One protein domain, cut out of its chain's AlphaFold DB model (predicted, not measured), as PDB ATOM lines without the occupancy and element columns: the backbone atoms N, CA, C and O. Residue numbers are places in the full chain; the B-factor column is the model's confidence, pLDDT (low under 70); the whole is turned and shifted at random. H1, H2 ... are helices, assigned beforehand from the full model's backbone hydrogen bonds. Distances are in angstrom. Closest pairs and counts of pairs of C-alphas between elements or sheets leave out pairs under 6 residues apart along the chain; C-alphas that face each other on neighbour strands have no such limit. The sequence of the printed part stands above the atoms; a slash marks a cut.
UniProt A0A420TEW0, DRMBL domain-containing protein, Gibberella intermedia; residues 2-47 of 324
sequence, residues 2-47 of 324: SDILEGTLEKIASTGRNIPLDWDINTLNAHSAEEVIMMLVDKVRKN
ATOM      1  N   SER A   2      12.148  -5.543 -29.803       60.34
ATOM      2  CA  SER A   2      11.705  -6.176 -31.057       60.34
ATOM      3  C   SER A   2      12.867  -6.544 -31.985       60.34
ATOM      4  O   SER A   2      12.973  -7.676 -32.425       60.34
ATOM      5  N   ASP A   3      13.807  -5.623 -32.158       63.69
ATOM      6  CA  ASP A   3      15.067  -5.718 -32.911       63.69
ATOM      7  C   ASP A   3      15.910  -6.988 -32.616       63.69
ATOM      8  O   ASP A   3      16.554  -7.538 -33.510       63.69
ATOM      9  N   ILE A   4      15.882  -7.515 -31.383       66.00
ATOM     10  CA  ILE A   4      16.581  -8.764 -31.009       66.00
ATOM     11  C   ILE A   4      15.761 -10.007 -31.415       66.00
ATOM     12  O   ILE A   4      16.318 -11.055 -31.755       66.00
ATOM     13  N   LEU A   5      14.432  -9.893 -31.385       66.31
ATOM     14  CA  LEU A   5      13.481 -10.923 -31.811       66.31
ATOM     15  C   LEU A   5      13.515 -11.079 -33.342       66.31
ATOM     16  O   LEU A   5      13.620 -12.187 -33.859       66.31
ATOM     17  N   GLU A   6      13.520  -9.956 -34.057       69.12
ATOM     18  CA  GLU A   6      13.586  -9.865 -35.516       69.12
ATOM     19  C   GLU A   6      14.890 -10.471 -36.052       69.12
ATOM     20  O   GLU A   6      14.851 -11.489 -36.744       69.12
ATOM     21  N   GLY A   7      16.053  -9.979 -35.605       72.06
ATOM     22  CA  GLY A   7      17.355 -10.511 -36.031       72.06
ATOM     23  C   GLY A   7      17.634 -11.966 -35.609       72.06
ATOM     24  O   GLY A   7      18.541 -12.608 -36.149       72.06
ATOM     25  N   THR A   8      16.868 -12.537 -34.668       69.00
ATOM     26  CA  THR A   8      16.918 -13.985 -34.388       69.00
ATOM     27  C   THR A   8      15.994 -14.790 -35.299       69.00
ATOM     28  O   THR A   8      16.407 -15.860 -35.748       69.00
ATOM     29  N   LEU A   9      14.808 -14.281 -35.646       70.81
ATOM     30  CA  LEU A   9      13.907 -14.901 -36.624       70.81
ATOM     31  C   LEU A   9      14.491 -14.883 -38.043       70.81
ATOM     32  O   LEU A   9      14.511 -15.933 -38.688       70.81
ATOM     33  N   GLU A  10      15.054 -13.757 -38.495       72.81
ATOM     34  CA  GLU A  10      15.774 -13.660 -39.776       72.81
ATOM     35  C   GLU A  10      16.868 -14.724 -39.868       72.81
ATOM     36  O   GLU A  10      16.924 -15.498 -40.821       72.81
ATOM     37  N   LYS A  11      17.690 -14.850 -38.820       72.25
ATOM     38  CA  LYS A  11      18.764 -15.846 -38.757       72.25
ATOM     39  C   LYS A  11      18.242 -17.285 -38.819       72.25
ATOM     40  O   LYS A  11      18.902 -18.141 -39.410       72.25
ATOM     41  N   ILE A  12      17.082 -17.578 -38.230       69.50
ATOM     42  CA  ILE A  12      16.449 -18.905 -38.308       69.50
ATOM     43  C   ILE A  12      15.976 -19.182 -39.742       69.50
ATOM     44  O   ILE A  12      16.298 -20.246 -40.280       69.50
ATOM     45  N   ALA A  13      15.305 -18.214 -40.377       69.94
ATOM     46  CA  ALA A  13      14.856 -18.297 -41.765       69.94
ATOM     47  C   ALA A  13      16.035 -18.476 -42.741       69.94
ATOM     48  O   ALA A  13      16.041 -19.425 -43.524       69.94
ATOM     49  N   SER A  14      17.089 -17.661 -42.623       74.25
ATOM     50  CA  SER A  14      18.317 -17.772 -43.427       74.25
ATOM     51  C   SER A  14      19.080 -19.086 -43.220       74.25
ATOM     52  O   SER A  14      19.879 -19.461 -44.072       74.25
ATOM     53  N   THR A  15      18.851 -19.802 -42.112       70.38
ATOM     54  CA  THR A  15      19.454 -21.130 -41.873       70.38
ATOM     55  C   THR A  15      18.572 -22.281 -42.395       70.38
ATOM     56  O   THR A  15      18.939 -23.444 -42.239       70.38
ATOM     57  N   GLY A  16      17.399 -22.001 -42.980       63.75
ATOM     58  CA  GLY A  16      16.526 -23.009 -43.602       63.75
ATOM     59  C   GLY A  16      16.010 -24.098 -42.650       63.75
ATOM     60  O   GLY A  16      15.677 -25.200 -43.086       63.75
ATOM     61  N   ARG A  17      15.983 -23.842 -41.335       65.38
ATOM     62  CA  ARG A  17      15.593 -24.851 -40.337       65.38
ATOM     63  C   ARG A  17      14.079 -24.905 -40.190       65.38
ATOM     64  O   ARG A  17      13.463 -23.909 -39.828       65.38
ATOM     65  N   ASN A  18      13.503 -26.094 -40.367       65.81
ATOM     66  CA  ASN A  18      12.091 -26.349 -40.078       65.81
ATOM     67  C   ASN A  18      11.753 -25.972 -38.625       65.81
ATOM     68  O   ASN A  18      12.343 -26.510 -37.683       65.81
ATOM     69  N   ILE A  19      10.798 -25.059 -38.452       67.94
ATOM     70  CA  ILE A  19      10.331 -24.597 -37.144       67.94
ATOM     71  C   ILE A  19       9.199 -25.529 -36.667       67.94
ATOM     72  O   ILE A  19       8.193 -25.654 -37.365       67.94
ATOM     73  N   PRO A  20       9.314 -26.189 -35.498       62.22
ATOM     74  CA  PRO A  20       8.282 -27.097 -35.003       62.22
ATOM     75  C   PRO A  20       7.099 -26.321 -34.400       62.22
ATOM     76  O   PRO A  20       7.094 -25.983 -33.212       62.22
ATOM     77  N   LEU A  21       6.072 -26.086 -35.222       68.69
ATOM     78  CA  LEU A  21       4.802 -25.440 -34.850       68.69
ATOM     79  C   LEU A  21       3.828 -26.364 -34.085       68.69
ATOM     80  O   LEU A  21       2.631 -26.107 -34.055       68.69
ATOM     81  N   ASP A  22       4.338 -27.430 -33.465       69.94
ATOM     82  CA  ASP A  22       3.565 -28.342 -32.619       69.94
ATOM     83  C   ASP A  22       3.163 -27.630 -31.315       69.94
ATOM     84  O   ASP A  22       3.987 -27.448 -30.406       69.94
ATOM     85  N   TRP A  23       1.917 -27.152 -31.289       76.19
ATOM     86  CA  TRP A  23       1.272 -26.392 -30.221       76.19
ATOM     87  C   TRP A  23      -0.221 -26.736 -30.193       76.19
ATOM     88  O   TRP A  23      -0.858 -26.803 -31.244       76.19
ATOM     89  N   ASP A  24      -0.797 -26.903 -29.003       75.00
ATOM     90  CA  ASP A  24      -2.246 -27.048 -28.859       75.00
ATOM     91  C   ASP A  24      -2.950 -25.701 -29.113       75.00
ATOM     92  O   ASP A  24      -2.483 -24.641 -28.688       75.00
ATOM     93  N   ILE A  25      -4.108 -25.750 -29.773       74.62
ATOM     94  CA  ILE A  25      -4.975 -24.598 -30.050       74.62
ATOM     95  C   ILE A  25      -5.377 -23.911 -28.736       74.62
ATOM     96  O   ILE A  25      -5.424 -22.682 -28.672       74.62
ATOM     97  N   ASN A  26      -5.581 -24.684 -27.662       77.88
ATOM     98  CA  ASN A  26      -5.870 -24.133 -26.335       77.88
ATOM     99  C   ASN A  26      -4.694 -23.318 -25.769       77.88
ATOM    100  O   ASN A  26      -4.919 -22.316 -25.098       77.88
ATOM    101  N   THR A  27      -3.445 -23.706 -26.060       72.69
ATOM    102  CA  THR A  27      -2.246 -22.944 -25.671       72.69
ATOM    103  C   THR A  27      -2.109 -21.671 -26.504       72.69
ATOM    104  O   THR A  27      -1.841 -20.609 -25.951       72.69
ATOM    105  N   LEU A  28      -2.337 -21.748 -27.819       72.44
ATOM    106  CA  LEU A  28      -2.268 -20.582 -28.709       72.44
ATOM    107  C   LEU A  28      -3.323 -19.517 -28.368       72.44
ATOM    108  O   LEU A  28      -3.042 -18.330 -28.479       72.44
ATOM    109  N   ASN A  29      -4.511 -19.927 -27.913       75.75
ATOM    110  CA  ASN A  29      -5.589 -19.019 -27.508       75.75
ATOM    111  C   ASN A  29      -5.430 -18.456 -26.076       75.75
ATOM    112  O   ASN A  29      -6.222 -17.611 -25.663       75.75
ATOM    113  N   ALA A  30      -4.443 -18.924 -25.303       81.94
ATOM    114  CA  ALA A  30      -4.187 -18.469 -23.931       81.94
ATOM    115  C   ALA A  30      -3.128 -17.353 -23.830       81.94
ATOM    116  O   ALA A  30      -2.948 -16.790 -22.752       81.94
ATOM    117  N   HIS A  31      -2.425 -17.055 -24.927       78.50
ATOM    118  CA  HIS A  31      -1.233 -16.208 -24.961       78.50
ATOM    119  C   HIS A  31      -1.354 -15.069 -25.978       78.50
ATOM    120  O   HIS A  31      -2.060 -15.191 -26.982       78.50
ATOM    121  N   SER A  32      -0.643 -13.960 -25.745       84.62
ATOM    122  CA  SER A  32      -0.554 -12.888 -26.751       84.62
ATOM    123  C   SER A  32       0.274 -13.331 -27.963       84.62
ATOM    124  O   SER A  32       1.093 -14.251 -27.882       84.62
ATOM    125  N   ALA A  33       0.117 -12.644 -29.097       79.50
ATOM    126  CA  ALA A  33       0.962 -12.892 -30.264       79.50
ATOM    127  C   ALA A  33       2.459 -12.679 -29.949       79.50
ATOM    128  O   ALA A  33       3.295 -13.446 -30.427       79.50
ATOM    129  N   GLU A  34       2.808 -11.695 -29.109       79.81
ATOM    130  CA  GLU A  34       4.196 -11.475 -28.685       79.81
ATOM    131  C   GLU A  34       4.716 -12.617 -27.799       79.81
ATOM    132  O   GLU A  34       5.842 -13.080 -27.998       79.81
ATOM    133  N   GLU A  35       3.893 -13.120 -26.873       80.50
ATOM    134  CA  GLU A  35       4.229 -14.268 -26.021       80.50
ATOM    135  C   GLU A  35       4.459 -15.540 -26.845       80.50
ATOM    136  O   GLU A  35       5.460 -16.231 -26.642       80.50
ATOM    137  N   VAL A  36       3.599 -15.819 -27.833       80.75
ATOM    138  CA  VAL A  36       3.753 -16.973 -28.739       80.75
ATOM    139  C   VAL A  36       5.037 -16.865 -29.569       80.75
ATOM    140  O   VAL A  36       5.753 -17.860 -29.716       80.75
ATOM    141  N   ILE A  37       5.393 -15.675 -30.070       81.25
ATOM    142  CA  ILE A  37       6.655 -15.470 -30.805       81.25
ATOM    143  C   ILE A  37       7.865 -15.623 -29.867       81.25
ATOM    144  O   ILE A  37       8.847 -16.269 -30.238       81.25
ATOM    145  N   MET A  38       7.796 -15.112 -28.633       78.25
ATOM    146  CA  MET A  38       8.832 -15.344 -27.619       78.25
ATOM    147  C   MET A  38       9.003 -16.838 -27.317       78.25
ATOM    148  O   MET A  38      10.126 -17.340 -27.364       78.25
ATOM    149  N   MET A  39       7.910 -17.571 -27.084       77.06
ATOM    150  CA  MET A  39       7.923 -19.025 -26.877       77.06
ATOM    151  C   MET A  39       8.519 -19.772 -28.076       77.06
ATOM    152  O   MET A  39       9.228 -20.763 -27.890       77.06
ATOM    153  N   LEU A  40       8.288 -19.294 -29.301       78.69
ATOM    154  CA  LEU A  40       8.861 -19.859 -30.521       78.69
ATOM    155  C   LEU A  40      10.381 -19.664 -30.591       78.69
ATOM    156  O   LEU A  40      11.116 -20.634 -30.791       78.69
ATOM    157  N   VAL A  41      10.863 -18.436 -30.373       78.25
ATOM    158  CA  VAL A  41      12.302 -18.113 -30.341       78.25
ATOM    159  C   VAL A  41      13.006 -18.908 -29.240       78.25
ATOM    160  O   VAL A  41      14.074 -19.478 -29.474       78.25
ATOM    161  N   ASP A  42      12.385 -19.036 -28.069       76.00
ATOM    162  CA  ASP A  42      12.949 -19.778 -26.945       76.00
ATOM    163  C   ASP A  42      12.957 -21.301 -27.197       76.00
ATOM    164  O   ASP A  42      13.940 -21.965 -26.873       76.00
ATOM    165  N   LYS A  43      11.938 -21.860 -27.869       72.88
ATOM    166  CA  LYS A  43      11.879 -23.276 -28.306       72.88
ATOM    167  C   LYS A  43      12.920 -23.595 -29.389       72.88
ATOM    168  O   LYS A  43      13.504 -24.677 -29.371       72.88
ATOM    169  N   VAL A  44      13.223 -22.654 -30.289       71.06
ATOM    170  CA  VAL A  44      14.314 -22.809 -31.276       71.06
ATOM    171  C   VAL A  44      15.697 -22.644 -30.627       71.06
ATOM    172  O   VAL A  44      16.635 -23.353 -31.000       71.06
ATOM    173  N   ARG A  45      15.835 -21.769 -29.622       72.25
ATOM    174  CA  ARG A  45      17.073 -21.588 -28.840       72.25
ATOM    175  C   ARG A  45      17.370 -22.785 -27.928       72.25
ATOM    176  O   ARG A  45      18.525 -23.186 -27.804       72.25
ATOM    177  N   LYS A  46      16.339 -23.384 -27.326       64.44
ATOM    178  CA  LYS A  46      16.397 -24.559 -26.436       64.44
ATOM    179  C   LYS A  46      16.256 -25.879 -27.208       64.44
ATOM    180  O   LYS A  46      15.479 -26.741 -26.812       64.44
ATOM    181  N   ASN A  47      17.014 -26.060 -28.294       54.44
ATOM    182  CA  ASN A  47      16.945 -27.268 -29.131       54.44
ATOM    183  C   ASN A  47      18.206 -28.166 -29.044       54.44
ATOM    184  O   ASN A  47      18.953 -28.291 -30.021       54.44
TER     185      ASN A  47
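What this domain is: This is residues 2 to 47 of the 324 residues of the protein "DRMBL domain-containing protein" of Gibberella intermedia (UniProt A0A420TEW0). Two helices, H1 and H3, meet at a slant, and the chain makes a wide loop between them: from the end of H1 the stretch of residues 15 to 24 runs along one side to the short helix H2 at the far end, and H3 then comes back from H2 to H1. H3 lies in the middle, with H1 at one end of the longest axis and H2 at the other, and the contacts between the helices are few. The printed part has 46 residues, with three named helices in the order H1, H2, H3 and no named strand; the class is all helix. The whole is only just compact, close to loose, with a radius of gyration of the C-alphas of 11.1 A, and the C-alphas span 30 by 22 by 15 A.

How they stand to each other: H1, residues 2 to 14, and H3, residues 33 to 45, are the longest helices, each of 13 residues. They touch, with 4 pairs of C-alphas within 8 A; the closest C-alphas are those of Leu 9 and Val 41, 7.2 A apart. H1 touches H3 with residues 5 to 9 alone, and H3 touches H1 with residues 38 to 41 alone. Their lines stand at a steep tilt of 52 degrees, and they run the same way, with centres 11.3 A apart. H2, residues 25 to 28, is close to H3 but not clearly touching; their closest C-alphas are those of Leu 28 and Val 36, 7.0 A apart. H1 and H2 are apart. In H3 every O i to N i+4 pair is within hydrogen-bond range, in H1 8 of 9 are, and H2 is too short for such a pair; its one O i to N i+3 pair is within range.

Where its parts are: H1 begins at C-alpha 2, at (11.705, -6.176, -31.057), and measures 18.2 A from first to last C-alpha. H3 measures 18.4 A from C-alpha 33 to C-alpha 45, and ends at (17.073, -21.588, -28.840). H2, with four residues, begins at C-alpha 25, at (-4.975, -24.598, -30.050).

The domain as a whole: The two C-alphas farthest apart are those of Ser 14, in H1, and Asn 26, in H2, at 30.3 A. The C-alphas of Ser 2 and Asn 47, the first and last printed residues, are 21.8 A apart. The printed part has no cut. The link from H1 to H2 has 10 residues and is short, and the link from H2 to H3 has 4 residues and is tight. The mean pLDDT of the printed part is 72.3, and 17 residues are under 70: residues 2 to 6, residue 8, residues 12 to 13, residues 16 to 22 and residues 46 to 47.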